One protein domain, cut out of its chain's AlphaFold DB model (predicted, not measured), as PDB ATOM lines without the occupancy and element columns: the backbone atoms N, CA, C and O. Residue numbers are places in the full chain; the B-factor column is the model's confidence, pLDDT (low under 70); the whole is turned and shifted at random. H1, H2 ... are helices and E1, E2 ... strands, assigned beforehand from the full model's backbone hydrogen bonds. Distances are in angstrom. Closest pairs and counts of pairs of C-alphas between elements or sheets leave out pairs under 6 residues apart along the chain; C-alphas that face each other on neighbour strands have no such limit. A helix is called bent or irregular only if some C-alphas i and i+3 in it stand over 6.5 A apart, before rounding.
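AT A GLANCE: This is residues 14 to 59 of the 66 residues of an uncharacterized protein of Bacteroides reticulotermitis JCM 10512 (UniProt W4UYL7). Look first for a short ribbon of two antiparallel strands, E1 and E2, with a helical hairpin of H1 and H2 at one end and the small helix H3 sticking out beyond the other. The printed part has 46 residues, with three named helices and two named strands in the order E1, H1, H2, E2, H3; the class is mixed, helices and strands. It is loose, with a radius of gyration of the C-alphas of 12.7 A, and elongated, spanning 35 by 19 by 16 A.

HOW THE PARTS SIT: Begin at E1, residues 14 to 17, and E2, residues 47 to 50, antiparallel neighbours at 152 degrees. Between them N 16 and O 48 are 2.9 A apart and N 48 and O 16 are 2.8 A apart, both within hydrogen-bond range. H1, residues 18 to 27, follows E1 by a tight link; its closest C-alpha to E2 is that of Leu 18, 4.8 A from that of Tyr 47. H1 and H2, residues 35 to 41, form a helical hairpin and touch, the closest C-alphas being those of Leu 22 and Leu 38 at 6.1 A. They run opposite ways at a shallow tilt of 27 degrees. H3, residues 53 to 58, is apart from E1, H1 and H2. Every O i to N i+4 pair is within hydrogen-bond range in H2, 5 of 6 in H1, and 0 of 2 in H3, where 2 of 3 O i to N i+3 pairs are.

IN THESE COORDINATES: Find C-alpha 14 at (-31.242, 52.004, 38.384); from there E1 runs 9.8 A to C-alpha 17. H1 covers 14.4 A and ends at C-alpha 27, at (-42.684, 46.951, 58.023). H2 covers 10.1 A and E2 9.7 A. H3 covers 10.0 A, ending at C-alpha 58, at (-18.747, 47.464, 31.771), and is irregular: C-alphas 54 and 57 are 7.4 A apart.

THE WHOLE: The C-alphas of Gly 29 and His 57, the two farthest apart, are 36.5 A from each other. Residues 52 to 58, of which 53 to 58 belong to H3, stand free. The printed part has no cut and no long link. Its mean pLDDT is 78.5, and residue 14 is under 70.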
ATOM      1  N   THR A  14     -30.408  51.325  37.385       63.56
ATOM      2  CA  THR A  14     -31.242  52.004  38.384       63.56
ATOM      3  C   THR A  14     -30.665  51.719  39.760       63.56
ATOM      4  O   THR A  14     -30.562  50.552  40.152       63.56
ATOM      5  N   PHE A  15     -30.298  52.783  40.467       70.69
ATOM      6  CA  PHE A  15     -29.929  52.745  41.873       70.69
ATOM      7  C   PHE A  15     -31.181  52.978  42.708       70.69
ATOM      8  O   PHE A  15     -31.890  53.967  42.521       70.69
ATOM      9  N   TYR A  16     -31.458  52.052  43.612       72.75
ATOM     10  CA  TYR A  16     -32.511  52.184  44.602       72.75
ATOM     11  C   TYR A  16     -31.849  52.398  45.955       72.75
ATOM     12  O   TYR A  16     -31.022  51.563  46.321       72.75
ATOM     13  N   PRO A  17     -32.195  53.462  46.696       79.62
ATOM     14  CA  PRO A  17     -31.724  53.620  48.063       79.62
ATOM     15  C   PRO A  17     -32.044  52.354  48.857       79.62
ATOM     16  O   PRO A  17     -33.202  51.915  48.887       79.62
ATOM     17  N   LEU A  18     -31.020  51.749  49.457       82.31
ATOM     18  CA  LEU A  18     -31.149  50.513  50.222       82.31
ATOM     19  C   LEU A  18     -32.130  50.723  51.382       82.31
ATOM     20  O   LEU A  18     -33.022  49.898  51.579       82.31
ATOM     21  N   ILE A  19     -32.059  51.883  52.042       82.75
ATOM     22  CA  ILE A  19     -32.953  52.283  53.136       82.75
ATOM     23  C   ILE A  19     -34.439  52.079  52.808       82.75
ATOM     24  O   ILE A  19     -35.146  51.420  53.565       82.75
ATOM     25  N   GLY A  20     -34.911  52.514  51.636       81.62
ATOM     26  CA  GLY A  20     -36.327  52.388  51.266       81.62
ATOM     27  C   GLY A  20     -36.781  50.938  51.049       81.62
ATOM     28  O   GLY A  20     -37.973  50.634  51.140       81.62
ATOM     29  N   VAL A  21     -35.848  50.025  50.760       81.62
ATOM     30  CA  VAL A  21     -36.111  48.578  50.701       81.62
ATOM     31  C   VAL A  21     -36.139  47.989  52.110       81.62
ATOM     32  O   VAL A  21     -37.045  47.214  52.420       81.62
ATOM     33  N   LEU A  22     -35.199  48.384  52.972       84.94
ATOM     34  CA  LEU A  22     -35.105  47.900  54.351       84.94
ATOM     35  C   LEU A  22     -36.279  48.369  55.217       84.94
ATOM     36  O   LEU A  22     -36.830  47.569  55.968       84.94
ATOM     37  N   GLU A  23     -36.739  49.611  55.060       85.75
ATOM     38  CA  GLU A  23     -37.945  50.121  55.725       85.75
ATOM     39  C   GLU A  23     -39.185  49.291  55.361       85.75
ATOM     40  O   GLU A  23     -39.948  48.878  56.239       85.75
ATOM     41  N   LYS A  24     -39.362  48.973  54.071       85.12
ATOM     42  CA  LYS A  24     -40.461  48.115  53.596       85.12
ATOM     43  C   LYS A  24     -40.346  46.691  54.124       85.12
ATOM     44  O   LYS A  24     -41.361  46.111  54.517       85.12
ATOM     45  N   ALA A  25     -39.135  46.137  54.147       86.12
ATOM     46  CA  ALA A  25     -38.876  44.815  54.701       86.12
ATOM     47  C   ALA A  25     -39.209  44.774  56.198       86.12
ATOM     48  O   ALA A  25     -39.965  43.900  56.622       86.12
ATOM     49  N   LYS A  26     -38.737  45.751  56.984       83.31
ATOM     50  CA  LYS A  26     -39.013  45.873  58.424       83.31
ATOM     51  C   LYS A  26     -40.514  45.992  58.698       83.31
ATOM     52  O   LYS A  26     -41.038  45.259  59.533       83.31
ATOM     53  N   ALA A  27     -41.227  46.818  57.928       85.94
ATOM     54  CA  ALA A  27     -42.684  46.951  58.023       85.94
ATOM     55  C   ALA A  27     -43.452  45.667  57.642       85.94
ATOM     56  O   ALA A  27     -44.582  45.472  58.083       85.94
ATOM     57  N   SER A  28     -42.845  44.783  56.844       85.38
ATOM     58  CA  SER A  28     -43.470  43.563  56.313       85.38
ATOM     59  C   SER A  28     -42.984  42.271  56.992       85.38
ATOM     60  O   SER A  28     -43.119  41.191  56.417       85.38
ATOM     61  N   GLY A  29     -42.393  42.359  58.189       82.25
ATOM     62  CA  GLY A  29     -41.945  41.186  58.956       82.25
ATOM     63  C   GLY A  29     -40.571  40.634  58.554       82.25
ATOM     64  O   GLY A  29     -40.282  39.463  58.786       82.25
ATOM     65  N   GLY A  30     -39.726  41.456  57.935       73.44
ATOM     66  CA  GLY A  30     -38.288  41.218  57.796       73.44
ATOM     67  C   GLY A  30     -37.810  40.671  56.450       73.44
ATOM     68  O   GLY A  30     -36.618  40.739  56.198       73.44
ATOM     69  N   TRP A  31     -38.675  40.167  55.558       80.31
ATOM     70  CA  TRP A  31     -38.324  39.669  54.199       80.31
ATOM     71  C   TRP A  31     -37.057  38.776  54.107       80.31
ATOM     72  O   TRP A  31     -36.434  38.681  53.052       80.31
ATOM     73  N   GLY A  32     -36.678  38.095  55.193       80.81
ATOM     74  CA  GLY A  32     -35.463  37.275  55.263       80.81
ATOM     75  C   GLY A  32     -34.170  38.036  55.586       80.81
ATOM     76  O   GLY A  32     -33.124  37.402  55.711       80.81
ATOM     77  N   PHE A  33     -34.221  39.357  55.771       84.25
ATOM     78  CA  PHE A  33     -33.131  40.116  56.379       84.25
ATOM     79  C   PHE A  33     -33.094  39.860  57.885       84.25
ATOM     80  O   PHE A  33     -34.129  39.802  58.552       84.25
ATOM     81  N   THR A  34     -31.891  39.708  58.434       84.00
ATOM     82  CA  THR A  34     -31.711  39.624  59.885       84.00
ATOM     83  C   THR A  34     -31.949  40.997  60.512       84.00
ATOM     84  O   THR A  34     -31.675  42.019  59.887       84.00
ATOM     85  N   GLU A  35     -32.421  41.042  61.762       82.44
ATOM     86  CA  GLU A  35     -32.609  42.316  62.480       82.44
ATOM     87  C   GLU A  35     -31.315  43.126  62.545       82.44
ATOM     88  O   GLU A  35     -31.320  44.319  62.270       82.44
ATOM     89  N   ARG A  36     -30.185  42.450  62.788       84.69
ATOM     90  CA  ARG A  36     -28.858  43.068  62.773       84.69
ATOM     91  C   ARG A  36     -28.550  43.754  61.438       84.69
ATOM     92  O   ARG A  36     -28.048  44.868  61.445       84.69
ATOM     93  N   PHE A  37     -28.853  43.107  60.312       83.69
ATOM     94  CA  PHE A  37     -28.639  43.698  58.991       83.69
ATOM     95  C   PHE A  37     -29.582  44.882  58.751       83.69
ATOM     96  O   PHE A  37     -29.169  45.911  58.235       83.69
ATOM     97  N   LEU A  38     -30.852  44.771  59.144       79.50
ATOM     98  CA  LEU A  38     -31.774  45.900  59.037       79.50
ATOM     99  C   LEU A  38     -31.254  47.097  59.840       79.50
ATOM    100  O   LEU A  38     -31.197  48.192  59.299       79.50
ATOM    101  N   ASP A  39     -30.826  46.902  61.084       80.12
ATOM    102  CA  ASP A  39     -30.393  48.007  61.941       80.12
ATOM    103  C   ASP A  39     -29.021  48.591  61.552       80.12
ATOM    104  O   ASP A  39     -28.828  49.795  61.701       80.12
ATOM    105  N   GLU A  40     -28.094  47.787  61.014       82.75
ATOM    106  CA  GLU A  40     -26.795  48.275  60.511       82.75
ATOM    107  C   GLU A  40     -26.953  49.178  59.274       82.75
ATOM    108  O   GLU A  40     -26.241  50.168  59.156       82.75
ATOM    109  N   PHE A  41     -27.893  48.874  58.372       77.19
ATOM    110  CA  PHE A  41     -27.958  49.513  57.049       77.19
ATOM    111  C   PHE A  41     -29.123  50.504  56.861       77.19
ATOM    112  O   PHE A  41     -29.147  51.232  55.870       77.19
ATOM    113  N   ILE A  42     -30.093  50.588  57.784       74.19
ATOM    114  CA  ILE A  42     -31.243  51.515  57.657       74.19
ATOM    115  C   ILE A  42     -30.870  52.997  57.838       74.19
ATOM    116  O   ILE A  42     -31.729  53.854  57.671       74.19
ATOM    117  N   GLY A  43     -29.623  53.313  58.195       70.81
ATOM    118  CA  GLY A  43     -29.117  54.684  58.340       70.81
ATOM    119  C   GLY A  43     -28.017  55.070  57.348       70.81
ATOM    120  O   GLY A  43     -27.578  56.217  57.363       70.81
ATOM    121  N   GLU A  44     -27.573  54.133  56.510       75.44
ATOM    122  CA  GLU A  44     -26.442  54.329  55.604       75.44
ATOM    123  C   GLU A  44     -26.901  54.839  54.228       75.44
ATOM    124  O   GLU A  44     -27.979  54.486  53.738       75.44
ATOM    125  N   ASP A  45     -26.060  55.645  53.569       73.50
ATOM    126  CA  ASP A  45     -26.295  56.140  52.200       73.50
ATOM    127  C   ASP A  45     -25.873  55.085  51.158       73.50
ATOM    128  O   ASP A  45     -25.014  55.300  50.300       73.50
ATOM    129  N   GLU A  46     -26.450  53.888  51.284       78.06
ATOM    130  CA  GLU A  46     -26.197  52.753  50.400       78.06
ATOM    131  C   GLU A  46     -27.297  52.565  49.350       78.06
ATOM    132  O   GLU A  46     -28.468  52.904  49.543       78.06
ATOM    133  N   TYR A  47     -26.925  51.959  48.217       79.25
ATOM    134  CA  TYR A  47     -27.808  51.775  47.067       79.25
ATOM    135  C   TYR A  47     -27.733  50.354  46.509       79.25
ATOM    136  O   TYR A  47     -26.657  49.827  46.232       79.25
ATOM    137  N   ILE A  48     -28.893  49.766  46.216       78.50
ATOM    138  CA  ILE A  48     -29.000  48.551  45.408       78.50
ATOM    139  C   ILE A  48     -29.050  48.955  43.937       78.50
ATOM    140  O   ILE A  48     -29.995  49.609  43.489       78.50
ATOM    141  N   MET A  49     -28.068  48.513  43.156       77.19
ATOM    142  CA  MET A  49     -28.081  48.684  41.706       77.19
ATOM    143  C   MET A  49     -28.665  47.444  41.023       77.19
ATOM    144  O   MET A  49     -28.165  46.331  41.180       77.19
ATOM    145  N   ARG A  50     -29.689  47.635  40.186       72.69
ATOM    146  CA  ARG A  50     -30.108  46.594  39.237       72.69
ATOM    147  C   ARG A  50     -29.171  46.609  38.028       72.69
ATOM    148  O   ARG A  50     -29.082  47.628  37.346       72.69
ATOM    149  N   ILE A  51     -28.537  45.475  37.728       70.81
ATOM    150  CA  ILE A  51     -27.690  45.305  36.538       70.81
ATOM    151  C   ILE A  51     -28.162  44.142  35.666       70.81
ATOM    152  O   ILE A  51     -28.685  43.144  36.158       70.81
ATOM    153  N   SER A  52     -27.936  44.255  34.357       71.94
ATOM    154  CA  SER A  52     -27.971  43.102  33.453       71.94
ATOM    155  C   SER A  52     -26.623  42.389  33.509       71.94
ATOM    156  O   SER A  52     -25.594  43.024  33.273       71.94
ATOM    157  N   LEU A  53     -26.617  41.077  33.775       73.19
ATOM    158  CA  LEU A  53     -25.386  40.272  33.839       73.19
ATOM    159  C   LEU A  53     -24.565  40.361  32.544       73.19
ATOM    160  O   LEU A  53     -23.341  40.435  32.586       73.19
ATOM    161  N   GLY A  54     -25.230  40.474  31.388       76.62
ATOM    162  CA  GLY A  54     -24.561  40.679  30.099       76.62
ATOM    163  C   GLY A  54     -23.775  41.993  30.007       76.62
ATOM    164  O   GLY A  54     -22.920  42.129  29.142       76.62
ATOM    165  N   SER A  55     -24.026  42.951  30.905       70.56
ATOM    166  CA  SER A  55     -23.306  44.228  31.015       70.56
ATOM    167  C   SER A  55     -22.267  44.246  32.144       70.56
ATOM    168  O   SER A  55     -21.684  45.299  32.390       70.56
ATOM    169  N   MET A  56     -22.001  43.121  32.824       74.12
ATOM    170  CA  MET A  56     -20.994  43.063  33.901       74.12
ATOM    171  C   MET A  56     -19.603  43.509  33.438       74.12
ATOM    172  O   MET A  56     -18.874  44.120  34.210       74.12
ATOM    173  N   HIS A  57     -19.262  43.267  32.172       77.12
ATOM    174  CA  HIS A  57     -17.991  43.676  31.570       77.12
ATOM    175  C   HIS A  57     -17.783  45.203  31.528       77.12
ATOM    176  O   HIS A  57     -16.657  45.654  31.339       77.12
ATOM    177  N   CYS A  58     -18.841  46.005  31.696       74.00
ATOM    178  CA  CYS A  58     -18.747  47.464  31.771       74.00
ATOM    179  C   CYS A  58     -18.381  47.973  33.175       74.00
ATOM    180  O   CYS A  58     -18.095  49.160  33.328       74.00
ATOM    181  N   PHE A  59     -18.409  47.115  34.199       74.88
ATOM    182  CA  PHE A  59     -18.111  47.500  35.574       74.88
ATOM    183  C   PHE A  59     -16.654  47.213  35.916       74.88
ATOM    184  O   PHE A  59     -16.139  46.121  35.678       74.88
TER     185      PHE A  59